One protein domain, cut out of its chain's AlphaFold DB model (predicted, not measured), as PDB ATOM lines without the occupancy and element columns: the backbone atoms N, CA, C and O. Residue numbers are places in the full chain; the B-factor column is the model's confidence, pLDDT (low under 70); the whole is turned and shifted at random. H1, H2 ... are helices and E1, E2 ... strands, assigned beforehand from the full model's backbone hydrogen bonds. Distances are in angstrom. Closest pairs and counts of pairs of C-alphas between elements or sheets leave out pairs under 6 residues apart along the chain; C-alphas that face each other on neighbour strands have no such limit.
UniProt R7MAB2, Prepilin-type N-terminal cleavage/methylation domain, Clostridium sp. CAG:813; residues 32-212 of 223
ATOM      1  N   LEU A  32       4.302  39.285 -42.039       92.19
ATOM      2  CA  LEU A  32       4.141  38.087 -41.208       92.19
ATOM      3  C   LEU A  32       3.313  38.346 -39.939       92.19
ATOM      4  O   LEU A  32       2.361  37.592 -39.714       92.19
ATOM      5  N   PRO A  33       3.562  39.409 -39.144       89.75
ATOM      6  CA  PRO A  33       2.753  39.673 -37.954       89.75
ATOM      7  C   PRO A  33       1.275  39.900 -38.298       89.75
ATOM      8  O   PRO A  33       0.389  39.367 -37.631       89.75
ATOM      9  N   THR A  34       1.008  40.627 -39.387       89.38
ATOM     10  CA  THR A  34      -0.349  40.949 -39.852       89.38
ATOM     11  C   THR A  34      -1.120  39.697 -40.277       89.38
ATOM     12  O   THR A  34      -2.281  39.514 -39.899       89.38
ATOM     13  N   ILE A  35      -0.480  38.802 -41.037       91.88
ATOM     14  CA  ILE A  35      -1.094  37.543 -41.485       91.88
ATOM     15  C   ILE A  35      -1.351  36.616 -40.294       91.88
ATOM     16  O   ILE A  35      -2.439  36.045 -40.192       91.88
ATOM     17  N   ILE A  36      -0.394  36.503 -39.368       91.69
ATOM     18  CA  ILE A  36      -0.538  35.684 -38.157       91.69
ATOM     19  C   ILE A  36      -1.707  36.187 -37.304       91.69
ATOM     20  O   ILE A  36      -2.548  35.385 -36.897       91.69
ATOM     21  N   ALA A  37      -1.807  37.498 -37.070       89.44
ATOM     22  CA  ALA A  37      -2.908  38.090 -36.312       89.44
ATOM     23  C   ALA A  37      -4.268  37.827 -36.983       89.44
ATOM     24  O   ALA A  37      -5.215  37.386 -36.329       89.44
ATOM     25  N   LYS A  38      -4.361  38.014 -38.308       91.19
ATOM     26  CA  LYS A  38      -5.587  37.741 -39.079       91.19
ATOM     27  C   LYS A  38      -5.980  36.261 -39.053       91.19
ATOM     28  O   LYS A  38      -7.166  35.951 -38.979       91.19
ATOM     29  N   SER A  39      -5.003  35.358 -39.109       93.44
ATOM     30  CA  SER A  39      -5.229  33.915 -38.995       93.44
ATOM     31  C   SER A  39      -5.779  33.551 -37.614       93.44
ATOM     32  O   SER A  39      -6.849  32.953 -37.523       93.44
ATOM     33  N   LYS A  40      -5.126  34.010 -36.536       92.69
ATOM     34  CA  LYS A  40      -5.592  33.801 -35.154       92.69
ATOM     35  C   LYS A  40      -7.018  34.306 -34.950       92.69
ATOM     36  O   LYS A  40      -7.836  33.591 -34.382       92.69
ATOM     37  N   LYS A  41      -7.322  35.502 -35.460       93.88
ATOM     38  CA  LYS A  41      -8.662  36.098 -35.419       93.88
ATOM     39  C   LYS A  41      -9.714  35.167 -36.039       93.88
ATOM     40  O   LYS A  41     -10.693  34.842 -35.380       93.88
ATOM     41  N   ARG A  42      -9.468  34.666 -37.254       95.00
ATOM     42  CA  ARG A  42     -10.379  33.739 -37.959       95.00
ATOM     43  C   ARG A  42     -10.571  32.405 -37.242       95.00
ATOM     44  O   ARG A  42     -11.673  31.860 -37.240       95.00
ATOM     45  N   VAL A  43      -9.501  31.872 -36.654       95.94
ATOM     46  CA  VAL A  43      -9.574  30.644 -35.852       95.94
ATOM     47  C   VAL A  43     -10.499  30.860 -34.654       95.94
ATOM     48  O   VAL A  43     -11.414  30.068 -34.452       95.94
ATOM     49  N   VAL A  44     -10.328  31.964 -33.923       96.62
ATOM     50  CA  VAL A  44     -11.160  32.294 -32.755       96.62
ATOM     51  C   VAL A  44     -12.624  32.537 -33.140       96.62
ATOM     52  O   VAL A  44     -13.510  32.019 -32.467       96.62
ATOM     53  N   GLU A  45     -12.898  33.253 -34.235       97.00
ATOM     54  CA  GLU A  45     -14.259  33.450 -34.776       97.00
ATOM     55  C   GLU A  45     -14.969  32.111 -35.033       97.00
ATOM     56  O   GLU A  45     -16.109  31.899 -34.613       97.00
ATOM     57  N   THR A  46     -14.262  31.182 -35.683       97.19
ATOM     58  CA  THR A  46     -14.788  29.851 -36.022       97.19
ATOM     59  C   THR A  46     -15.060  29.034 -34.761       97.19
ATOM     60  O   THR A  46     -16.158  28.507 -34.598       97.19
ATOM     61  N   GLN A  47     -14.091  28.985 -33.845       97.12
ATOM     62  CA  GLN A  47     -14.190  28.231 -32.595       97.12
ATOM     63  C   GLN A  47     -15.297  28.764 -31.676       97.12
ATOM     64  O   GLN A  47     -16.017  27.975 -31.075       97.12
ATOM     65  N   LEU A  48     -15.481  30.086 -31.594       97.25
ATOM     66  CA  LEU A  48     -16.564  30.691 -30.814       97.25
ATOM     67  C   LEU A  48     -17.940  30.303 -31.349       97.25
ATOM     68  O   LEU A  48     -18.826  29.930 -30.579       97.25
ATOM     69  N   LYS A  49     -18.110  30.378 -32.672       97.38
ATOM     70  CA  LYS A  49     -19.358  29.993 -33.331       97.38
ATOM     71  C   LYS A  49     -19.657  28.508 -33.133       97.38
ATOM     72  O   LYS A  49     -20.800  28.149 -32.854       97.38
ATOM     73  N   GLU A  50     -18.640  27.661 -33.270       96.25
ATOM     74  CA  GLU A  50     -18.740  26.219 -33.044       96.25
ATOM     75  C   GLU A  50     -19.130  25.913 -31.597       96.25
ATOM     76  O   GLU A  50     -20.109  25.207 -31.376       96.25
ATOM     77  N   TYR A  51     -18.436  26.505 -30.622       96.69
ATOM     78  CA  TYR A  51     -18.724  26.324 -29.200       96.69
ATOM     79  C   TYR A  51     -20.158  26.734 -28.849       96.69
ATOM     80  O   TYR A  51     -20.897  25.948 -28.258       96.69
ATOM     81  N   TYR A  52     -20.594  27.922 -29.282       97.12
ATOM     82  CA  TYR A  52     -21.967  28.378 -29.064       97.12
ATOM     83  C   TYR A  52     -23.002  27.434 -29.686       97.12
ATOM     84  O   TYR A  52     -24.002  27.107 -29.044       97.12
ATOM     85  N   SER A  53     -22.766  26.986 -30.923       96.50
ATOM     86  CA  SER A  53     -23.667  26.067 -31.620       96.50
ATOM     87  C   SER A  53     -23.732  24.706 -30.931       96.50
ATOM     88  O   SER A  53     -24.820  24.171 -30.754       96.50
ATOM     89  N   MET A  54     -22.585  24.154 -30.537       95.88
ATOM     90  CA  MET A  54     -22.484  22.865 -29.856       95.88
ATOM     91  C   MET A  54     -23.208  22.897 -28.509       95.88
ATOM     92  O   MET A  54     -24.016  22.014 -28.238       95.88
ATOM     93  N   MET A  55     -22.977  23.931 -27.695       96.12
ATOM     94  CA  MET A  55     -23.660  24.076 -26.410       96.12
ATOM     95  C   MET A  55     -25.174  24.202 -26.607       96.12
ATOM     96  O   MET A  55     -25.928  23.452 -26.002       96.12
ATOM     97  N   ASN A  56     -25.644  25.069 -27.510       96.06
ATOM     98  CA  ASN A  56     -27.083  25.204 -27.775       96.06
ATOM     99  C   ASN A  56     -27.722  23.919 -28.321       96.06
ATOM    100  O   ASN A  56     -28.883  23.643 -28.035       96.06
ATOM    101  N   GLN A  57     -26.993  23.130 -29.113       95.94
ATOM    102  CA  GLN A  57     -27.466  21.817 -29.553       95.94
ATOM    103  C   GLN A  57     -27.576  20.840 -28.381       95.94
ATOM    104  O   GLN A  57     -28.578  20.140 -28.295       95.94
ATOM    105  N   ALA A  58     -26.602  20.831 -27.467       95.50
ATOM    106  CA  ALA A  58     -26.660  20.013 -26.260       95.50
ATOM    107  C   ALA A  58     -27.878  20.361 -25.393       95.50
ATOM    108  O   ALA A  58     -28.608  19.458 -25.005       95.50
ATOM    109  N   PHE A  59     -28.162  21.652 -25.183       94.81
ATOM    110  CA  PHE A  59     -29.367  22.091 -24.466       94.81
ATOM    111  C   PHE A  59     -30.659  21.608 -25.138       94.81
ATOM    112  O   PHE A  59     -31.524  21.064 -24.466       94.81
ATOM    113  N   LYS A  60     -30.772  21.717 -26.467       95.00
ATOM    114  CA  LYS A  60     -31.960  21.233 -27.195       95.00
ATOM    115  C   LYS A  60     -32.158  19.721 -27.099       95.00
ATOM    116  O   LYS A  60     -33.289  19.252 -27.060       95.00
ATOM    117  N   LEU A  61     -31.068  18.954 -27.125       95.62
ATOM    118  CA  LEU A  61     -31.129  17.500 -26.975       95.62
ATOM    119  C   LEU A  61     -31.518  17.114 -25.546       95.62
ATOM    120  O   LEU A  61     -32.348  16.235 -25.359       95.62
ATOM    121  N   ALA A  62     -30.992  17.828 -24.555       95.12
ATOM    122  CA  ALA A  62     -31.390  17.660 -23.168       95.12
ATOM    123  C   ALA A  62     -32.877  17.980 -22.957       95.12
ATOM    124  O   ALA A  62     -33.579  17.216 -22.306       95.12
ATOM    125  N   GLU A  63     -33.392  19.055 -23.558       94.25
ATOM    126  CA  GLU A  63     -34.818  19.403 -23.484       94.25
ATOM    127  C   GLU A  63     -35.723  18.340 -24.122       94.25
ATOM    128  O   GLU A  63     -36.850  18.130 -23.680       94.25
ATOM    129  N   ASN A  64     -35.232  17.641 -25.149       94.75
ATOM    130  CA  ASN A  64     -35.962  16.536 -25.763       94.75
ATOM    131  C   ASN A  64     -36.108  15.331 -24.816       94.75
ATOM    132  O   ASN A  64     -37.136  14.657 -24.852       94.75
ATOM    133  N   ASP A  65     -35.106  15.075 -23.975       94.94
ATOM    134  CA  ASP A  65     -35.067  13.889 -23.114       94.94
ATOM    135  C   ASP A  65     -35.616  14.164 -21.702       94.94
ATOM    136  O   ASP A  65     -36.268  13.304 -21.111       94.94
ATOM    137  N   TYR A  66     -35.396  15.371 -21.172       92.62
ATOM    138  CA  TYR A  66     -35.777  15.782 -19.813       92.62
ATOM    139  C   TYR A  66     -36.951  16.775 -19.772       92.62
ATOM    140  O   TYR A  66     -37.416  17.133 -18.690       92.62
ATOM    141  N   GLY A  67     -37.456  17.212 -20.928       90.38
ATOM    142  CA  GLY A  67     -38.480  18.252 -21.023       90.38
ATOM    143  C   GLY A  67     -37.915  19.663 -20.839       90.38
ATOM    144  O   GLY A  67     -36.702  19.865 -20.797       90.38
ATOM    145  N   ASP A  68     -38.808  20.654 -20.734       88.62
ATOM    146  CA  ASP A  68     -38.428  22.064 -20.581       88.62
ATOM    147  C   ASP A  68     -37.450  22.265 -19.418       88.62
ATOM    148  O   ASP A  68     -37.641  21.727 -18.324       88.62
ATOM    149  N   MET A  69     -36.433  23.100 -19.641       86.19
ATOM    150  CA  MET A  69     -35.374  23.366 -18.668       86.19
ATOM    151  C   MET A  69     -35.899  23.916 -17.329       86.19
ATOM    152  O   MET A  69     -35.222  23.817 -16.310       86.19
ATOM    153  N   GLY A  70     -37.118  24.468 -17.283       84.31
ATOM    154  CA  GLY A  70     -37.777  24.857 -16.034       84.31
ATOM    155  C   GLY A  70     -38.184  23.709 -15.118       84.31
ATOM    156  O   GLY A  70     -38.438  23.964 -13.945       84.31
ATOM    157  N   GLY A  71     -38.257  22.481 -15.631       84.44
ATOM    158  CA  GLY A  71     -38.535  21.278 -14.847       84.44
ATOM    159  C   GLY A  71     -37.287  20.541 -14.362       84.44
ATOM    160  O   GLY A  71     -37.425  19.522 -13.692       84.44
ATOM    161  N   TRP A  72     -36.089  21.008 -14.720       90.00
ATOM    162  CA  TRP A  72     -34.837  20.370 -14.315       90.00
ATOM    163  C   TRP A  72     -34.491  20.698 -12.861       90.00
ATOM    164  O   TRP A  72     -34.969  21.685 -12.294       90.00
ATOM    165  N   ASP A  73     -33.605  19.898 -12.273       87.69
ATOM    166  CA  ASP A  73     -33.065  20.185 -10.950       87.69
ATOM    167  C   ASP A  73     -32.358  21.545 -10.948       87.69
ATOM    168  O   ASP A  73     -31.676  21.925 -11.903       87.69
ATOM    169  N   SER A  74     -32.505  22.290  -9.855       84.12
ATOM    170  CA  SER A  74     -31.814  23.568  -9.692       84.12
ATOM    171  C   SER A  74     -30.360  23.319  -9.276       84.12
ATOM    172  O   SER A  74     -30.140  22.726  -8.213       84.12
ATOM    173  N   PRO A  75     -29.363  23.767 -10.064       84.50
ATOM    174  CA  PRO A  75     -27.975  23.629  -9.675       84.50
ATOM    175  C   PRO A  75     -27.690  24.539  -8.480       84.50
ATOM    176  O   PRO A  75     -28.015  25.728  -8.471       84.50
ATOM    177  N   ALA A  76     -27.047  23.973  -7.475       79.69
ATOM    178  CA  ALA A  76     -26.442  24.686  -6.374       79.69
ATOM    179  C   ALA A  76     -24.926  24.582  -6.502       79.69
ATOM    180  O   ALA A  76     -24.382  23.690  -7.151       79.69
ATOM    181  N   ARG A  77     -24.216  25.507  -5.865       71.69
ATOM    182  CA  ARG A  77     -22.769  25.358  -5.759       71.69
ATOM    183  C   ARG A  77     -22.450  24.074  -5.003       71.69
ATOM    184  O   ARG A  77     -23.085  23.794  -3.989       71.69
ATOM    185  N   THR A  78     -21.431  23.361  -5.469       63.47
ATOM    186  CA  THR A  78     -20.973  22.093  -4.884       63.47
ATOM    187  C   THR A  78     -20.607  22.206  -3.385       63.47
ATOM    188  O   THR A  78     -20.593  21.206  -2.674       63.47
ATOM    189  N   ASP A  79     -20.367  23.414  -2.860       62.59
ATOM    190  CA  ASP A  79     -20.034  23.680  -1.454       62.59
ATOM    191  C   ASP A  79     -21.221  24.106  -0.559       62.59
ATOM    192  O   ASP A  79     -21.053  24.252   0.655       62.59
ATOM    193  N   LYS A  80     -22.422  24.315  -1.117       56.97
ATOM    194  CA  LYS A  80     -23.613  24.714  -0.348       56.97
ATOM    195  C   LYS A  80     -24.438  23.498   0.080       56.97
ATOM    196  O   LYS A  80     -24.644  22.558  -0.677       56.97
ATOM    197  N   LEU A  81     -24.951  23.537   1.313       43.03
ATOM    198  CA  LEU A  81     -25.854  22.509   1.840       43.03
ATOM    199  C   LEU A  81     -27.219  22.587   1.122       43.03
ATOM    200  O   LEU A  81     -28.003  23.496   1.392       43.03
ATOM    201  N   GLY A  82     -27.500  21.615   0.249       54.16
ATOM    202  CA  GLY A  82     -28.780  21.446  -0.454       54.16
ATOM    203  C   GLY A  82     -28.756  21.880  -1.928       54.16
ATOM    204  O   GLY A  82     -28.223  22.937  -2.258       54.16
ATOM    205  N   GLY A  83     -29.378  21.070  -2.796       61.44
ATOM    206  CA  GLY A  83     -29.380  21.212  -4.263       61.44
ATOM    207  C   GLY A  83     -28.408  20.250  -4.963       61.44
ATOM    208  O   GLY A  83     -27.592  19.612  -4.301       61.44
ATOM    209  N   THR A  84     -28.514  20.126  -6.290       74.81
ATOM    210  CA  THR A  84     -27.598  19.316  -7.119       74.81
ATOM    211  C   THR A  84     -26.344  20.133  -7.407       74.81
ATOM    212  O   THR A  84     -26.477  21.281  -7.828       74.81
ATOM    213  N   GLY A  85     -25.140  19.592  -7.198       85.38
ATOM    214  CA  GLY A  85     -23.907  20.340  -7.473       85.38
ATOM    215  C   GLY A  85     -23.859  20.824  -8.927       85.38
ATOM    216  O   GLY A  85     -24.295  20.120  -9.832       85.38
ATOM    217  N   ASP A  86     -23.328  22.015  -9.187       87.56
ATOM    218  CA  ASP A  86     -23.199  22.594 -10.530       87.56
ATOM    219  C   ASP A  86     -22.487  21.659 -11.521       87.56
ATOM    220  O   ASP A  86     -22.893  21.547 -12.682       87.56
ATOM    221  N   TYR A  87     -21.484  20.921 -11.040       90.06
ATOM    222  CA  TYR A  87     -20.859  19.841 -11.795       90.06
ATOM    223  C   TYR A  87     -21.831  18.686 -12.084       90.06
ATOM    224  O   TYR A  87     -21.995  18.311 -13.241       90.06
ATOM    225  N   GLU A  88     -22.508  18.145 -11.068       90.69
ATOM    226  CA  GLU A  88     -23.453  17.019 -11.198       90.69
ATOM    227  C   GLU A  88     -24.636  17.349 -12.118       90.69
ATOM    228  O   GLU A  88     -25.057  16.529 -12.939       90.69
ATOM    229  N   TRP A  89     -25.132  18.581 -12.029       92.44
ATOM    230  CA  TRP A  89     -26.161  19.114 -12.909       92.44
ATOM    231  C   TRP A  89     -25.686  19.099 -14.362       92.44
ATOM    232  O   TRP A  89     -26.370  18.584 -15.248       92.44
ATOM    233  N   PHE A  90     -24.465  19.584 -14.612       92.88
ATOM    234  CA  PHE A  90     -23.865  19.530 -15.940       92.88
ATOM    235  C   PHE A  90     -23.679  18.088 -16.424       92.88
ATOM    236  O   PHE A  90     -23.969  17.806 -17.589       92.88
ATOM    237  N   GLN A  91     -23.235  17.174 -15.556       92.69
ATOM    238  CA  GLN A  91     -23.047  15.763 -15.905       92.69
ATOM    239  C   GLN A  91     -24.350  15.084 -16.330       92.69
ATOM    240  O   GLN A  91     -24.342  14.265 -17.247       92.69
ATOM    241  N   THR A  92     -25.455  15.428 -15.674       93.81
ATOM    242  CA  THR A  92     -26.772  14.844 -15.941       93.81
ATOM    243  C   THR A  92     -27.373  15.398 -17.228       93.81
ATOM    244  O   THR A  92     -27.762  14.636 -18.114       93.81
ATOM    245  N   TYR A  93     -27.429  16.727 -17.347       93.62
ATOM    246  CA  TYR A  93     -28.228  17.369 -18.388       93.62
ATOM    247  C   TYR A  93     -27.443  17.719 -19.647       93.62
ATOM    248  O   TYR A  93     -28.018  17.733 -20.724       93.62
ATOM    249  N   ILE A  94     -26.143  18.014 -19.564       94.50
ATOM    250  CA  ILE A  94     -25.413  18.619 -20.693       94.50
ATOM    251  C   ILE A  94     -24.274  17.730 -21.196       94.50
ATOM    252  O   ILE A  94     -24.128  17.547 -22.406       94.50
ATOM    253  N   GLN A  95     -23.482  17.143 -20.297       93.38
ATOM    254  CA  GLN A  95     -22.333  16.300 -20.639       93.38
ATOM    255  C   GLN A  95     -22.653  15.160 -21.630       93.38
ATOM    256  O   GLN A  95     -21.837  14.965 -22.534       93.38
ATOM    257  N   PRO A  96     -23.796  14.437 -21.547       94.25
ATOM    258  CA  PRO A  96     -24.086  13.313 -22.445       94.25
ATOM    259  C   PRO A  96     -24.172  13.712 -23.923       94.25
ATOM    260  O   PRO A  96     -23.934  12.891 -24.809       94.25
ATOM    261  N   TYR A  97     -24.475  14.983 -24.194       94.12
ATOM    262  CA  TYR A  97     -24.667  15.518 -25.541       94.12
ATOM    263  C   TYR A  97     -23.434  16.261 -26.073       94.12
ATOM    264  O   TYR A  97     -23.453  16.776 -27.194       94.12
ATOM    265  N   LEU A  98     -22.347  16.321 -25.297       90.94
ATOM    266  CA  LEU A  98     -21.109  16.997 -25.675       90.94
ATOM    267  C   LEU A  98     -20.013  16.008 -26.074       90.94
ATOM    268  O   LEU A  98     -19.761  15.000 -25.421       90.94
ATOM    269  N   LYS A  99     -19.265  16.359 -27.124       84.50
ATOM    270  CA  LYS A  99     -18.035  15.651 -27.511       84.50
ATOM    271  C   LYS A  99     -16.838  16.190 -26.723       84.50
ATOM    272  O   LYS A  99     -15.985  16.894 -27.270       84.50
ATOM    273  N   SER A 100     -16.783  15.890 -25.429       81.44
ATOM    274  CA  SER A 100     -15.640  16.223 -24.568       81.44
ATOM    275  C   SER A 100     -14.556  15.143 -24.622       81.44
ATOM    276  O   SER A 100     -14.870  13.957 -24.682       81.44
ATOM    277  N   SER A 101     -13.286  15.545 -24.558       78.69
ATOM    278  CA  SER A 101     -12.152  14.626 -24.396       78.69
ATOM    279  C   SER A 101     -11.897  14.301 -22.926       78.69
ATOM    280  O   SER A 101     -11.676  13.147 -22.580       78.69
ATOM    281  N   THR A 102     -11.937  15.316 -22.060       87.50
ATOM    282  CA  THR A 102     -11.720  15.188 -20.615       87.50
ATOM    283  C   THR A 102     -12.664  16.127 -19.884       87.50
ATOM    284  O   THR A 102     -12.856  17.263 -20.311       87.50
ATOM    285  N   VAL A 103     -13.212  15.676 -18.759       90.06
ATOM    286  CA  VAL A 103     -13.951  16.533 -17.832       90.06
ATOM    287  C   VAL A 103     -13.341  16.365 -16.446       90.06
ATOM    288  O   VAL A 103     -13.113  15.242 -15.998       90.06
ATOM    289  N   LYS A 104     -13.025  17.482 -15.793       89.75
ATOM    290  CA  LYS A 104     -12.524  17.529 -14.418       89.75
ATOM    291  C   LYS A 104     -13.565  18.206 -13.548       89.75
ATOM    292  O   LYS A 104     -14.047  19.271 -13.912       89.75
ATOM    293  N   ASN A 105     -13.841  17.621 -12.391       86.19
ATOM    294  CA  ASN A 105     -14.813  18.127 -11.424       86.19
ATOM    295  C   ASN A 105     -14.360  19.391 -10.673       86.19
ATOM    296  O   ASN A 105     -15.153  19.945  -9.923       86.19
ATOM    297  N   SER A 106     -13.110  19.832 -10.848       86.25
ATOM    298  CA  SER A 106     -12.586  21.036 -10.209       86.25
ATOM    299  C   SER A 106     -11.765  21.907 -11.160       86.25
ATOM    300  O   SER A 106     -10.957  21.437 -11.974       86.25
ATOM    301  N   PHE A 107     -11.979  23.209 -11.031       88.81
ATOM    302  CA  PHE A 107     -11.240  24.276 -11.676       88.81
ATOM    303  C   PHE A 107     -11.318  25.527 -10.805       88.81
ATOM    304  O   PHE A 107     -12.405  26.049 -10.576       88.81
ATOM    305  N   HIS A 108     -10.159  26.021 -10.377       87.06
ATOM    306  CA  HIS A 108     -10.048  27.216  -9.549       87.06
ATOM    307  C   HIS A 108      -9.261  28.300 -10.283       87.06
ATOM    308  O   HIS A 108      -8.147  28.071 -10.774       87.06
ATOM    309  N   LEU A 109      -9.827  29.505 -10.324       84.44
ATOM    310  CA  LEU A 109      -9.192  30.703 -10.863       84.44
ATOM    311  C   LEU A 109      -9.079  31.766  -9.764       84.44
ATOM    312  O   LEU A 109      -9.870  32.705  -9.665       84.44
ATOM    313  N   TRP A 110      -8.039  31.618  -8.939       76.62
ATOM    314  CA  TRP A 110      -7.819  32.383  -7.705       76.62
ATOM    315  C   TRP A 110      -7.890  33.908  -7.849       76.62
ATOM    316  O   TRP A 110      -8.316  34.593  -6.923       76.62
ATOM    317  N   CYS A 111      -7.483  34.478  -8.987       71.69
ATOM    318  CA  CYS A 111      -7.477  35.936  -9.159       71.69
ATOM    319  C   CYS A 111      -8.887  36.552  -9.240       71.69
ATOM    320  O   CYS A 111      -9.039  37.759  -9.035       71.69
ATOM    321  N   VAL A 112      -9.912  35.740  -9.512       71.69
ATOM    322  CA  VAL A 112     -11.303  36.184  -9.666       71.69
ATOM    323  C   VAL A 112     -12.282  35.472  -8.736       71.69
ATOM    324  O   VAL A 112     -13.469  35.755  -8.844       71.69
ATOM    325  N   TRP A 113     -11.801  34.634  -7.807       73.31
ATOM    326  CA  TRP A 113     -12.649  33.855  -6.888       73.31
ATOM    327  C   TRP A 113     -13.692  33.039  -7.655       73.31
ATOM    328  O   TRP A 113     -14.888  33.136  -7.415       73.31
ATOM    329  N   TYR A 114     -13.227  32.318  -8.671       79.44
ATOM    330  CA  TYR A 114     -14.077  31.483  -9.501       79.44
ATOM    331  C   TYR A 114     -13.704  30.026  -9.283       79.44
ATOM    332  O   TYR A 114     -12.573  29.640  -9.594       79.44
ATOM    333  N   ASP A 115     -14.684  29.262  -8.819       83.62
ATOM    334  CA  ASP A 115     -14.600  27.829  -8.604       83.62
ATOM    335  C   ASP A 115     -15.681  27.150  -9.452       83.62
ATOM    336  O   ASP A 115     -16.789  27.662  -9.617       83.62
ATOM    337  N   GLY A 116     -15.336  26.017 -10.051       89.19
ATOM    338  CA  GLY A 116     -16.237  25.265 -10.913       89.19
ATOM    339  C   GLY A 116     -15.571  24.001 -11.423       89.19
ATOM    340  O   GLY A 116     -14.701  23.436 -10.766       89.19
ATOM    341  N   PHE A 117     -15.930  23.579 -12.625       91.69
ATOM    342  CA  PHE A 117     -15.387  22.407 -13.301       91.69
ATOM    343  C   PHE A 117     -14.765  22.785 -14.649       91.69
ATOM    344  O   PHE A 117     -15.017  23.861 -15.198       91.69
ATOM    345  N   ALA A 118     -13.930  21.902 -15.193       94.06
ATOM    346  CA  ALA A 118     -13.253  22.109 -16.471       94.06
ATOM    347  C   ALA A 118     -13.643  21.045 -17.497       94.06
ATOM    348  O   ALA A 118     -13.707  19.853 -17.203       94.06
ATOM    349  N   ILE A 119     -13.834  21.494 -18.732       95.12
ATOM    350  CA  ILE A 119     -14.160  20.694 -19.903       95.12
ATOM    351  C   ILE A 119     -13.057  20.920 -20.930       95.12
ATOM    352  O   ILE A 119     -12.801  22.047 -21.349       95.12
ATOM    353  N   GLU A 120     -12.434  19.845 -21.385       95.38
ATOM    354  CA  GLU A 120     -11.572  19.857 -22.559       95.38
ATOM    355  C   GLU A 120     -12.330  19.233 -23.725       95.38
ATOM    356  O   GLU A 120     -12.908  18.149 -23.608       95.38
ATOM    357  N   PHE A 121     -12.338  19.917 -24.865       94.00
ATOM    358  CA  PHE A 121     -12.973  19.426 -26.081       94.00
ATOM    359  C   PHE A 121     -11.955  18.704 -26.966       94.00
ATOM    360  O   PHE A 121     -10.754  18.981 -26.943       94.00
ATOM    361  N   ILE A 122     -12.441  17.787 -27.804       90.38
ATOM    362  CA  ILE A 122     -11.596  17.019 -28.734       90.38
ATOM    363  C   ILE A 122     -10.848  17.897 -29.753       90.38
ATOM    364  O   ILE A 122      -9.819  17.490 -30.280       90.38
ATOM    365  N   ASN A 123     -11.343  19.110 -30.020       90.06
ATOM    366  CA  ASN A 123     -10.756  20.067 -30.962       90.06
ATOM    367  C   ASN A 123      -9.635  20.932 -30.339       90.06
ATOM    368  O   ASN A 123      -9.165  21.876 -30.973       90.06
ATOM    369  N   GLY A 124      -9.212  20.638 -29.102       92.62
ATOM    370  CA  GLY A 124      -8.146  21.365 -28.403       92.62
ATOM    371  C   GLY A 124      -8.579  22.696 -27.778       92.62
ATOM    372  O   GLY A 124      -7.736  23.425 -27.248       92.62
ATOM    373  N   THR A 125      -9.873  23.018 -27.819       96.62
ATOM    374  CA  THR A 125     -10.471  24.110 -27.038       96.62
ATOM    375  C   THR A 125     -10.884  23.608 -25.654       96.62
ATOM    376  O   THR A 125     -10.883  22.402 -25.387       96.62
ATOM    377  N   ALA A 126     -11.221  24.521 -24.750       96.88
ATOM    378  CA  ALA A 126     -11.707  24.157 -23.427       96.88
ATOM    379  C   ALA A 126     -12.758  25.144 -22.928       96.88
ATOM    380  O   ALA A 126     -12.877  26.254 -23.443       96.88
ATOM    381  N   ALA A 127     -13.501  24.753 -21.905       96.44
ATOM    382  CA  ALA A 127     -14.338  25.652 -21.137       96.44
ATOM    383  C   ALA A 127     -14.197  25.336 -19.651       96.44
ATOM    384  O   ALA A 127     -14.111  24.168 -19.283       96.44
ATOM    385  N   SER A 128     -14.204  26.352 -18.798       93.88
ATOM    386  CA  SER A 128     -14.507  26.159 -17.381       93.88
ATOM    387  C   SER A 128     -15.910  26.675 -17.117       93.88
ATOM    388  O   SER A 128     -16.285  27.717 -17.645       93.88
ATOM    389  N   CYS A 129     -16.700  25.950 -16.339       93.25
ATOM    390  CA  CYS A 129     -18.088  26.299 -16.050       93.25
ATOM    391  C   CYS A 129     -18.358  26.140 -14.553       93.25
ATOM    392  O   CYS A 129     -17.735  25.301 -13.911       93.25
ATOM    393  N   GLY A 130     -19.242  26.958 -14.000       90.19
ATOM    394  CA  GLY A 130     -19.575  26.926 -12.582       90.19
ATOM    395  C   GLY A 130     -20.388  28.137 -12.155       90.19
ATOM    396  O   GLY A 130     -20.544  29.108 -12.905       90.19
ATOM    397  N   ILE A 131     -20.929  28.077 -10.945       86.75
ATOM    398  CA  ILE A 131     -21.669  29.201 -10.364       86.75
ATOM    399  C   ILE A 131     -20.667  30.175  -9.744       86.75
ATOM    400  O   ILE A 131     -19.987  29.852  -8.773       86.75
ATOM    401  N   ALA A 132     -20.582  31.381 -10.309       78.00
ATOM    402  CA  ALA A 132     -19.571  32.360  -9.927       78.00
ATOM    403  C   ALA A 132     -19.662  32.772  -8.449       78.00
ATOM    404  O   ALA A 132     -20.747  32.873  -7.872       78.00
ATOM    405  N   GLU A 133     -18.507  33.068  -7.839       70.62
ATOM    406  CA  GLU A 133     -18.442  33.540  -6.460       70.62
ATOM    407  C   GLU A 133     -18.169  35.048  -6.390       70.62
ATOM    408  O   GLU A 133     -17.284  35.599  -7.043       70.62
ATOM    409  N   GLY A 134     -18.947  35.748  -5.566       63.41
ATOM    410  CA  GLY A 134     -18.612  37.091  -5.093       63.41
ATOM    411  C   GLY A 134     -19.205  38.279  -5.858       63.41
ATOM    412  O   GLY A 134     -19.431  39.302  -5.218       63.41
ATOM    413  N   PHE A 135     -19.492  38.190  -7.161       64.62
ATOM    414  CA  PHE A 135     -20.097  39.319  -7.910       64.62
ATOM    415  C   PHE A 135     -21.486  39.031  -8.496       64.62
ATOM    416  O   PHE A 135     -22.265  39.959  -8.694       64.62
ATOM    417  N   SER A 136     -21.814  37.766  -8.759       71.25
ATOM    418  CA  SER A 136     -23.135  37.312  -9.217       71.25
ATOM    419  C   SER A 136     -23.314  35.844  -8.847       71.25
ATOM    420  O   SER A 136     -22.329  35.119  -8.885       71.25
ATOM    421  N   ASN A 137     -24.541  35.384  -8.600       79.06
ATOM    422  CA  ASN A 137     -24.854  33.950  -8.484       79.06
ATOM    423  C   ASN A 137     -25.173  33.327  -9.861       79.06
ATOM    424  O   ASN A 137     -25.967  32.396  -9.955       79.06
ATOM    425  N   ASP A 138     -24.606  33.880 -10.936       86.94
ATOM    426  CA  ASP A 138     -24.828  33.397 -12.296       86.94
ATOM    427  C   ASP A 138     -24.047  32.097 -12.538       86.94
ATOM    428  O   ASP A 138     -22.880  31.983 -12.154       86.94
ATOM    429  N   PHE A 139     -24.658  31.151 -13.254       90.38
ATOM    430  CA  PHE A 139     -23.948  30.004 -13.817       90.38
ATOM    431  C   PHE A 139     -23.193  30.465 -15.070       90.38
ATOM    432  O   PHE A 139     -23.785  30.730 -16.122       90.38
ATOM    433  N   LEU A 140     -21.873  30.594 -14.952       91.69
ATOM    434  CA  LEU A 140     -21.000  31.083 -16.012       91.69
ATOM    435  C   LEU A 140     -20.212  29.955 -16.654       91.69
ATOM    436  O   LEU A 140     -19.861  28.973 -16.011       91.69
ATOM    437  N   CYS A 141     -19.889  30.151 -17.926       94.06
ATOM    438  CA  CYS A 141     -18.926  29.345 -18.655       94.06
ATOM    439  C   CYS A 141     -17.892  30.258 -19.317       94.06
ATOM    440  O   CYS A 141     -18.228  31.107 -20.145       94.06
ATOM    441  N   MET A 142     -16.621  30.079 -18.973       94.00
ATOM    442  CA  MET A 142     -15.484  30.718 -19.618       94.00
ATOM    443  C   MET A 142     -14.956  29.796 -20.714       94.00
ATOM    444  O   MET A 142     -14.351  28.764 -20.438       94.00
ATOM    445  N   PHE A 143     -15.170  30.167 -21.969       96.75
ATOM    446  CA  PHE A 143     -14.632  29.461 -23.124       96.75
ATOM    447  C   PHE A 143     -13.204  29.905 -23.430       96.75
ATOM    448  O   PHE A 143     -12.958  31.095 -23.606       96.75
ATOM    449  N   TYR A 144     -12.293  28.951 -23.584       96.31
ATOM    450  CA  TYR A 144     -10.895  29.152 -23.943       96.31
ATOM    451  C   TYR A 144     -10.630  28.587 -25.350       96.31
ATOM    452  O   TYR A 144     -10.681  27.367 -25.542       96.31
ATOM    453  N   PRO A 145     -10.234  29.426 -26.330       96.50
ATOM    454  CA  PRO A 145      -9.831  28.975 -27.669       96.50
ATOM    455  C   PRO A 145      -8.672  27.961 -27.682       96.50
ATOM    456  O   PRO A 145      -8.427  27.295 -28.686       96.50
ATOM    457  N   LYS A 146      -7.920  27.861 -26.577       95.62
ATOM    458  CA  LYS A 146      -6.833  26.897 -26.381       95.62
ATOM    459  C   LYS A 146      -6.911  26.273 -24.994       95.62
ATOM    460  O   LYS A 146      -6.756  26.981 -23.999       95.62
ATOM    461  N   ALA A 147      -7.035  24.950 -24.925       94.88
ATOM    462  CA  ALA A 147      -7.057  24.204 -23.666       94.88
ATOM    463  C   ALA A 147      -5.780  24.397 -22.831       94.88
ATOM    464  O   ALA A 147      -5.842  24.477 -21.607       94.88
ATOM    465  N   GLU A 148      -4.624  24.545 -23.485       93.69
ATOM    466  CA  GLU A 148      -3.345  24.856 -22.828       93.69
ATOM    467  C   GLU A 148      -3.433  26.111 -21.954       93.69
ATOM    468  O   GLU A 148      -2.908  26.127 -20.844       93.69
ATOM    469  N   LYS A 149      -4.143  27.147 -22.426       92.31
ATOM    470  CA  LYS A 149      -4.281  28.411 -21.700       92.31
ATOM    471  C   LYS A 149      -5.107  28.234 -20.427       92.31
ATOM    472  O   LYS A 149      -4.738  28.797 -19.407       92.31
ATOM    473  N   MET A 150      -6.173  27.432 -20.471       92.94
ATOM    474  CA  MET A 150      -6.969  27.085 -19.288       92.94
ATOM    475  C   MET A 150      -6.130  26.311 -18.256       92.94
ATOM    476  O   MET A 150      -6.173  26.620 -17.070       92.94
ATOM    477  N   LYS A 151      -5.320  25.341 -18.700       92.00
ATOM    478  CA  LYS A 151      -4.438  24.554 -17.817       92.00
ATOM    479  C   LYS A 151      -3.350  25.400 -17.159       92.00
ATOM    480  O   LYS A 151      -3.033  25.180 -16.000       92.00
ATOM    481  N   GLU A 152      -2.779  26.352 -17.894       91.56
ATOM    482  CA  GLU A 152      -1.716  27.239 -17.401       91.56
ATOM    483  C   GLU A 152      -2.179  28.119 -16.228       91.56
ATOM    484  O   GLU A 152      -1.384  28.455 -15.348       91.56
ATOM    485  N   VAL A 153      -3.455  28.513 -16.233       89.69
ATOM    486  CA  VAL A 153      -4.026  29.455 -15.260       89.69
ATOM    487  C   VAL A 153      -4.772  28.778 -14.118       89.69
ATOM    488  O   VAL A 153      -5.000  29.424 -13.096       89.69
ATOM    489  N   GLN A 154      -5.125  27.498 -14.278       89.69
ATOM    490  CA  GLN A 154      -5.695  26.684 -13.212       89.69
ATOM    491  C   GLN A 154      -4.750  26.702 -12.008       89.69
ATOM    492  O   GLN A 154      -3.559  26.428 -12.140       89.69
ATOM    493  N   ASP A 155      -5.278  27.075 -10.846       87.25
ATOM    494  CA  ASP A 155      -4.527  27.143  -9.589       87.25
ATOM    495  C   ASP A 155      -3.316  28.098  -9.583       87.25
ATOM    496  O   ASP A 155      -2.510  28.100  -8.653       87.25
ATOM    497  N   ASN A 156      -3.195  28.973 -10.588       87.25
ATOM    498  CA  ASN A 156      -2.031  29.838 -10.762       87.25
ATOM    499  C   ASN A 156      -2.427  31.311 -10.910       87.25
ATOM    500  O   ASN A 156      -2.584  31.833 -12.015       87.25
ATOM    501  N   SER A 157      -2.523  32.012  -9.776       83.12
ATOM    502  CA  SER A 157      -2.922  33.429  -9.728       83.12
ATOM    503  C   SER A 157      -2.036  34.335 -10.598       83.12
ATOM    504  O   SER A 157      -2.543  35.208 -11.301       83.12
ATOM    505  N   THR A 158      -0.723  34.092 -10.638       86.25
ATOM    506  CA  THR A 158       0.225  34.906 -11.418       86.25
ATOM    507  C   THR A 158      -0.011  34.796 -12.921       86.25
ATOM    508  O   THR A 158       0.093  35.793 -13.637       86.25
ATOM    509  N   GLN A 159      -0.313  33.597 -13.429       87.12
ATOM    510  CA  GLN A 159      -0.628  33.423 -14.851       87.12
ATOM    511  C   GLN A 159      -2.051  33.870 -15.168       87.12
ATOM    512  O   GLN A 159      -2.279  34.507 -16.196       87.12
ATOM    513  N   ALA A 160      -2.991  33.627 -14.259       85.44
ATOM    514  CA  ALA A 160      -4.363  34.089 -14.393       85.44
ATOM    515  C   ALA A 160      -4.453  35.626 -14.497       85.44
ATOM    516  O   ALA A 160      -5.254  36.149 -15.270       85.44
ATOM    517  N   GLN A 161      -3.569  36.363 -13.813       85.50
ATOM    518  CA  GLN A 161      -3.450  37.825 -13.929       85.50
ATOM    519  C   GLN A 161      -2.976  38.321 -15.311       85.50
ATOM    520  O   GLN A 161      -3.055  39.510 -15.615       85.50
ATOM    521  N   LYS A 162      -2.482  37.437 -16.179       88.19
ATOM    522  CA  LYS A 162      -2.063  37.798 -17.541       88.19
ATOM    523  C   LYS A 162      -3.134  37.515 -18.587       88.19
ATOM    524  O   LYS A 162      -2.932  37.858 -19.749       88.19
ATOM    525  N   LEU A 163      -4.252  36.896 -18.197       89.12
ATOM    526  CA  LEU A 163      -5.348  36.603 -19.113       89.12
ATOM    527  C   LEU A 163      -5.977  37.885 -19.644       89.12
ATOM    528  O   LEU A 163      -6.342  38.776 -18.873       89.12
ATOM    529  N   VAL A 164      -6.181  37.915 -20.955       91.69
ATOM    530  CA  VAL A 164      -6.918  38.963 -21.655       91.69
ATOM    531  C   VAL A 164      -8.342  38.460 -21.950       91.69
ATOM    532  O   VAL A 164      -8.512  37.626 -22.848       91.69
ATOM    533  N   PRO A 165      -9.388  38.931 -21.243       91.06
ATOM    534  CA  PRO A 165     -10.778  38.644 -21.615       91.06
ATOM    535  C   PRO A 165     -11.068  39.130 -23.035       91.06
ATOM    536  O   PRO A 165     -10.527  40.138 -23.485       91.06
ATOM    537  N   GLY A 166     -11.911  38.404 -23.766       92.94
ATOM    538  CA  GLY A 166     -12.208  38.705 -25.166       92.94
ATOM    539  C   GLY A 166     -11.085  38.328 -26.142       92.94
ATOM    540  O   GLY A 166     -11.159  38.677 -27.323       92.94
ATOM    541  N   LYS A 167     -10.046  37.629 -25.671       93.94
ATOM    542  CA  LYS A 167      -8.971  37.058 -26.494       93.94
ATOM    543  C   LYS A 167      -8.563  35.670 -26.011       93.94
ATOM    544  O   LYS A 167      -8.607  34.726 -26.795       93.94
ATOM    545  N   ASP A 168      -8.154  35.565 -24.748       93.56
ATOM    546  CA  ASP A 168      -7.715  34.308 -24.134       93.56
ATOM    547  C   ASP A 168      -8.895  33.489 -23.611       93.56
ATOM    548  O   ASP A 168      -8.828  32.260 -23.601       93.56
ATOM    549  N   TYR A 169      -9.972  34.165 -23.210       93.62
ATOM    550  CA  TYR A 169     -11.239  33.537 -22.865       93.62
ATOM    551  C   TYR A 169     -12.440  34.435 -23.188       93.62
ATOM    552  O   TYR A 169     -12.304  35.650 -23.349       93.62
ATOM    553  N   PHE A 170     -13.621  33.829 -23.263       95.56
ATOM    554  CA  PHE A 170     -14.896  34.471 -23.581       95.56
ATOM    555  C   PHE A 170     -15.981  33.974 -22.629       95.56
ATOM    556  O   PHE A 170     -16.040  32.782 -22.350       95.56
ATOM    557  N   ILE A 171     -16.831  34.871 -22.130       94.06
ATOM    558  CA  ILE A 171     -17.794  34.534 -21.075       94.06
ATOM    559  C   ILE A 171     -19.183  34.305 -21.662       94.06
ATOM    560  O   ILE A 171     -19.712  35.118 -22.426       94.06
ATOM    561  N   PHE A 172     -19.774  33.196 -21.248       95.69
ATOM    562  CA  PHE A 172     -21.139  32.794 -21.524       95.69
ATOM    563  C   PHE A 172     -21.879  32.588 -20.203       95.69
ATOM    564  O   PHE A 172     -21.263  32.358 -19.161       95.69
ATOM    565  N   LYS A 173     -23.203  32.674 -20.259       94.00
ATOM    566  CA  LYS A 173     -24.111  32.407 -19.151       94.00
ATOM    567  C   LYS A 173     -25.028  31.248 -19.531       94.00
ATOM    568  O   LYS A 173     -25.595  31.237 -20.627       94.00
ATOM    569  N   ILE A 174     -25.177  30.308 -18.606       93.69
ATOM    570  CA  ILE A 174     -26.309  29.390 -18.580       93.69
ATOM    571  C   ILE A 174     -27.399  30.106 -17.793       93.69
ATOM    572  O   ILE A 174     -27.247  30.398 -16.608       93.69
ATOM    573  N   ASN A 175     -28.466  30.477 -18.484       91.06
ATOM    574  CA  ASN A 175     -29.594  31.141 -17.869       91.06
ATOM    575  C   ASN A 175     -30.567  30.086 -17.347       91.06
ATOM    576  O   ASN A 175     -31.030  29.243 -18.116       91.06
ATOM    577  N   LEU A 176     -30.831  30.125 -16.045       86.44
ATOM    578  CA  LEU A 176     -31.719  29.190 -15.353       86.44
ATOM    579  C   LEU A 176     -33.108  29.802 -15.101       86.44
ATOM    580  O   LEU A 176     -34.054  29.066 -14.839       86.44
ATOM    581  N   ASP A 177     -33.225  31.130 -15.214       82.56
ATOM    582  CA  ASP A 177     -34.433  31.903 -14.916       82.56
ATOM    583  C   ASP A 177     -35.262  32.159 -16.197       82.56
ATOM    584  O   ASP A 177     -35.477  31.256 -17.006       82.56
ATOM    585  N   ASP A 178     -35.746  33.382 -16.422       75.00
ATOM    586  CA  ASP A 178     -36.452  33.763 -17.651       75.00
ATOM    587  C   ASP A 178     -35.513  33.733 -18.867       75.00
ATOM    588  O   ASP A 178     -34.393  34.233 -18.792       75.00
ATOM    589  N   ASN A 179     -35.974  33.216 -20.014       82.56
ATOM    590  CA  ASN A 179     -35.154  32.933 -21.209       82.56
ATOM    591  C   ASN A 179     -34.026  31.923 -20.937       82.56
ATOM    592  O   ASN A 179     -32.839  32.228 -21.116       82.56
ATOM    593  N   LYS A 180     -34.418  30.725 -20.489       87.75
ATOM    594  CA  LYS A 180     -33.510  29.615 -20.193       87.75
ATOM    595  C   LYS A 180     -32.647  29.219 -21.390       87.75
ATOM    596  O   LYS A 180     -33.055  29.358 -22.542       87.75
ATOM    597  N   GLY A 181     -31.449  28.723 -21.098       91.44
ATOM    598  CA  GLY A 181     -30.527  28.179 -22.095       91.44
ATOM    599  C   GLY A 181     -29.152  28.837 -22.075       91.44
ATOM    600  O   GLY A 181     -28.709  29.372 -21.058       91.44
ATOM    601  N   PHE A 182     -28.446  28.782 -23.206       95.06
ATOM    602  CA  PHE A 182     -27.034  29.154 -23.295       95.06
ATOM    603  C   PHE A 182     -26.781  30.351 -24.211       95.06
ATOM    604  O   PHE A 182     -27.017  30.300 -25.423       95.06
ATOM    605  N   GLN A 183     -26.209  31.418 -23.653       95.50
ATOM    606  CA  GLN A 183     -25.946  32.653 -24.389       95.50
ATOM    607  C   GLN A 183     -24.641  33.330 -23.963       95.50
ATOM    608  O   GLN A 183     -24.169  33.113 -22.847       95.50
ATOM    609  N   PRO A 184     -24.027  34.164 -24.824       96.06
ATOM    610  CA  PRO A 184     -22.987  35.086 -24.383       96.06
ATOM    611  C   PRO A 184     -23.455  35.919 -23.191       96.06
ATOM    612  O   PRO A 184     -24.636  36.259 -23.108       96.06
ATOM    613  N   TYR A 185     -22.537  36.267 -22.289       93.44
ATOM    614  CA  TYR A 185     -22.889  37.088 -21.132       93.44
ATOM    615  C   TYR A 185     -23.520  38.415 -21.581       93.44
ATOM    616  O   TYR A 185     -22.988  39.094 -22.469       93.44
ATOM    617  N   ASP A 186     -24.662  38.777 -20.989       92.12
ATOM    618  CA  ASP A 186     -25.419  39.962 -21.392       92.12
ATOM    619  C   ASP A 186     -24.805  41.237 -20.806       92.12
ATOM    620  O   ASP A 186     -25.204  41.744 -19.762       92.12
ATOM    621  N   SER A 187     -23.757  41.719 -21.466       91.19
ATOM    622  CA  SER A 187     -23.078  42.969 -21.146       91.19
ATOM    623  C   SER A 187     -22.528  43.589 -22.428       91.19
ATOM    624  O   SER A 187     -22.117  42.873 -23.341       91.19
ATOM    625  N   ASP A 188     -22.490  44.916 -22.503       91.81
ATOM    626  CA  ASP A 188     -21.800  45.633 -23.584       91.81
ATOM    627  C   ASP A 188     -20.344  45.992 -23.197       91.81
ATOM    628  O   ASP A 188     -19.616  46.623 -23.963       91.81
ATOM    629  N   GLU A 189     -19.878  45.545 -22.023       91.62
ATOM    630  CA  GLU A 189     -18.503  45.732 -21.562       91.62
ATOM    631  C   GLU A 189     -17.534  44.866 -22.373       91.62
ATOM    632  O   GLU A 189     -17.342  43.684 -22.093       91.62
ATOM    633  N   CYS A 190     -16.866  45.464 -23.353       93.62
ATOM    634  CA  CYS A 190     -15.703  44.867 -23.994       93.62
ATOM    635  C   CYS A 190     -14.621  45.931 -24.167       93.62
ATOM    636  O   CYS A 190     -14.807  46.904 -24.891       93.62
ATOM    637  N   TYR A 191     -13.499  45.767 -23.473       93.00
ATOM    638  CA  TYR A 191     -12.380  46.705 -23.488       93.00
ATOM    639  C   TYR A 191     -11.076  45.976 -23.159       93.00
ATOM    640  O   TYR A 191     -11.082  44.907 -22.549       93.00
ATOM    641  N   ALA A 192      -9.946  46.545 -23.581       91.62
ATOM    642  CA  ALA A 192      -8.638  45.965 -23.306       91.62
ATOM    643  C   ALA A 192      -8.320  46.032 -21.807       91.62
ATOM    644  O   ALA A 192      -8.276  47.108 -21.214       91.62
ATOM    645  N   THR A 193      -8.089  44.870 -21.204       90.19
ATOM    646  CA  THR A 193      -7.710  44.716 -19.798       90.19
ATOM    647  C   THR A 193      -7.001  43.374 -19.609       90.19
ATOM    648  O   THR A 193      -7.044  42.519 -20.495       90.19
ATOM    649  N   THR A 194      -6.339  43.186 -18.472       86.19
ATOM    650  CA  THR A 194      -5.696  41.926 -18.080       86.19
ATOM    651  C   THR A 194      -6.017  41.617 -16.631       86.19
ATOM    652  O   THR A 194      -5.907  42.510 -15.793       86.19
ATOM    653  N   GLY A 195      -6.347  40.362 -16.326       67.81
ATOM    654  CA  GLY A 195      -6.163  39.808 -14.983       67.81
ATOM    655  C   GLY A 195      -6.779  40.534 -13.797       67.81
ATOM    656  O   GLY A 195      -6.244  40.423 -12.693       67.81
ATOM    657  N   THR A 196      -7.849  41.302 -13.983       62.16
ATOM    658  CA  THR A 196      -8.440  42.027 -12.862       62.16
ATOM    659  C   THR A 196      -9.379  41.122 -12.079       62.16
ATOM    660  O   THR A 196     -10.039  40.241 -12.633       62.16
ATOM    661  N   ARG A 197      -9.481  41.401 -10.779       65.12
ATOM    662  CA  ARG A 197     -10.539  40.890  -9.905       65.12
ATOM    663  C   ARG A 197     -11.907  41.104 -10.586       65.12
ATOM    664  O   ARG A 197     -12.089  42.134 -11.239       65.12
ATOM    665  N   TRP A 198     -12.840  40.162 -10.411       68.88
ATOM    666  CA  TRP A 198     -14.250  40.257 -10.845       68.88
ATOM    667  C   TRP A 198     -14.576  40.037 -12.336       68.88
ATOM    668  O   TRP A 198     -15.606  40.527 -12.788       68.88
ATOM    669  N   LEU A 199     -13.750  39.299 -13.095       77.25
ATOM    670  CA  LEU A 199     -14.032  38.919 -14.496       77.25
ATOM    671  C   LEU A 199     -14.453  40.120 -15.377       77.25
ATOM    672  O   LEU A 199     -15.624  40.260 -15.718       77.25
ATOM    673  N   PRO A 200     -13.531  41.020 -15.753       83.69
ATOM    674  CA  PRO A 200     -13.862  42.216 -16.529       83.69
ATOM    675  C   PRO A 200     -14.174  41.893 -18.004       83.69
ATOM    676  O   PRO A 200     -13.886  40.803 -18.494       83.69
ATOM    677  N   ALA A 201     -14.689  42.886 -18.742       88.44
ATOM    678  CA  ALA A 201     -14.929  42.804 -20.191       88.44
ATOM    679  C   ALA A 201     -15.786  41.586 -20.618       88.44
ATOM    680  O   ALA A 201     -15.516  40.904 -21.614       88.44
ATOM    681  N   ARG A 202     -16.846  41.317 -19.845       89.00
ATOM    682  CA  ARG A 202     -17.719  40.135 -19.974       89.00
ATOM    683  C   ARG A 202     -18.503  40.096 -21.288       89.00
ATOM    684  O   ARG A 202     -18.854  39.024 -21.772       89.00
ATOM    685  N   GLY A 203     -18.735  41.258 -21.888       93.75
ATOM    686  CA  GLY A 203     -19.536  41.459 -23.091       93.75
ATOM    687  C   GLY A 203     -18.846  41.136 -24.415       93.75
ATOM    688  O   GLY A 203     -19.475  41.200 -25.472       93.75
ATOM    689  N   CYS A 204     -17.558  40.782 -24.412       95.88
ATOM    690  CA  CYS A 204     -16.820  40.579 -25.660       95.88
ATOM    691  C   CYS A 204     -17.402  39.468 -26.554       95.88
ATOM    692  O   CYS A 204     -17.450  39.626 -27.775       95.88
ATOM    693  N   ALA A 205     -17.908  38.378 -25.968       96.81
ATOM    694  CA  ALA A 205     -18.579  37.314 -26.721       96.81
ATOM    695  C   ALA A 205     -19.882  37.807 -27.379       96.81
ATOM    696  O   ALA A 205     -20.143  37.505 -28.544       96.81
ATOM    697  N   ARG A 206     -20.670  38.619 -26.662       96.38
ATOM    698  CA  ARG A 206     -21.917  39.221 -27.158       96.38
ATOM    699  C   ARG A 206     -21.655  40.190 -28.302       96.38
ATOM    700  O   ARG A 206     -22.368  40.159 -29.299       96.38
ATOM    701  N   LEU A 207     -20.618  41.020 -28.191       96.81
ATOM    702  CA  LEU A 207     -20.212  41.939 -29.256       96.81
ATOM    703  C   LEU A 207     -19.876  41.179 -30.551       96.81
ATOM    704  O   LEU A 207     -20.317  41.573 -31.631       96.81
ATOM    705  N   ILE A 208     -19.156  40.060 -30.444       97.12
ATOM    706  CA  ILE A 208     -18.823  39.195 -31.587       97.12
ATOM    707  C   ILE A 208     -20.075  38.498 -32.139       97.12
ATOM    708  O   ILE A 208     -20.265  38.456 -33.354       97.12
ATOM    709  N   GLN A 209     -20.963  38.002 -31.272       96.75
ATOM    710  CA  GLN A 209     -22.234  37.398 -31.682       96.75
ATOM    711  C   GLN A 209     -23.118  38.397 -32.447       96.75
ATOM    712  O   GLN A 209     -23.604  38.062 -33.526       96.75
ATOM    713  N   LYS A 210     -23.276  39.632 -31.939       96.12
ATOM    714  CA  LYS A 210     -24.018  40.727 -32.601       96.12
ATOM    715  C   LYS A 210     -23.460  41.042 -33.995       96.12
ATOM    716  O   LYS A 210     -24.204  41.461 -34.873       96.12
ATOM    717  N   ASN A 211     -22.169  40.795 -34.212       96.62
ATOM    718  CA  ASN A 211     -21.504  40.931 -35.505       96.62
ATOM    719  C   ASN A 211     -21.365  39.582 -36.249       96.62
ATOM    720  O   ASN A 211     -20.359  39.323 -36.909       96.62
ATOM    721  N   ASN A 212     -22.366  38.699 -36.136       96.38
ATOM    722  CA  ASN A 212     -22.441  37.406 -36.831       96.38
ATOM    723  C   ASN A 212     -21.222  36.496 -36.608       96.38
ATOM    724  O   ASN A 212     -20.727  35.862 -37.543       96.38
TER     725      ASN A 212
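Overview. This is residues 32 to 212 of the 223 residues of the protein "Prepilin-type N-terminal cleavage/methylation domain" of Clostridium sp. CAG:813 (UniProt R7MAB2). A strongly twisted sheet of six strands makes the core, and one very long helix, H1, runs slantwise under it past E4 and E6, with its first residues, 32 to 39, sticking out free. Shorter helices pack round the sheet: H2 and H3 on opposite faces near E2 and E3, and H5 beside E5 and E6; little H4 follows H3 at a corner. The 181 printed residues, with five named helices and six named strands in the order H1 H2 E1 E2 E3 E4 H3 H4 E5 E6 H5, are of mixed class, and the antiparallel sheet runs E1 E2 E3 E4 E5 E6. The whole is compact by its radius of gyration of the C-alphas, 15.8 A, yet elongated in outline, spanning 52 by 31 by 31 A.

Arrangement. In the sheet, E1, residues 100 to 109, E2, residues 114 to 121, E3, residues 126 to 131, and E4, residues 139 to 144, form a meander, each strand the antiparallel neighbour of the one before. N 104 and O 118 are 2.8 A apart, N 119 and O 127 2.7 A, and N 142 and O 128 2.7 A, within hydrogen-bond range. E5, residues 170 to 175, is the antiparallel neighbour of E4, with N 143 and O 170 at 2.8 A. E5 and E6, residues 181 to 184, form a hairpin, with N 173 and O 183 at 2.8 A. E1 bends by 77 degrees at residue 105, and E2 by 54 degrees at residue 117. H1, residues 32 to 66, is on the sheet at a height over the sheet of 8.6 A, over E4 and slantwise to the strands; its closest C-alphas to E6 are those of Asn 56 and Phe 182, 6.0 A apart. The sheet has helices on both faces, three layers: H2, residues 86 to 93, and H3, residues 147 to 153, lie on opposite faces, at heights of 9.0 A and 8.1 A. H1, with residues 59 to 66 alone, only just touches H2, with 3 pairs of C-alphas within 8 A, the closest those of Ala 62 and Tyr 93, 5.7 A. H4, residues 157 to 160, touches H3 only at the corner, closest at C-alphas 153 and 160, 4.7 A. H5, residues 204 to 210, is on the sheet over none of the strands; its closest C-alphas to E6 are those of Arg 206 and Pro 184, 5.1 A. In H1, H2, H3 and H5 every O i to N i+4 pair is within hydrogen-bond range; H4 is too short for one.

Along the chain. H1 measures 50.5 A, from C-alpha 32 at (4.141, 38.087, -41.208) to C-alpha 66 at (-35.777, 15.782, -19.813). E1 measures 21.0 A, E2 20.5 A, E3 17.2 A, E4 16.5 A and E5 16.1 A. H5 ends at C-alpha 210, (-24.018, 40.727, -32.601).

Size, cuts and confidence. The C-alphas of Leu 32 and Gly 82 are the two farthest apart, 55.0 A. The printed part has no cut. The links from H1 to H2 and from E6 to H5 are long, with 19 residues each. Residues 78 to 83, 134 to 135 and 195 to 198 have pLDDT under 70; the mean of the printed part is 88.5.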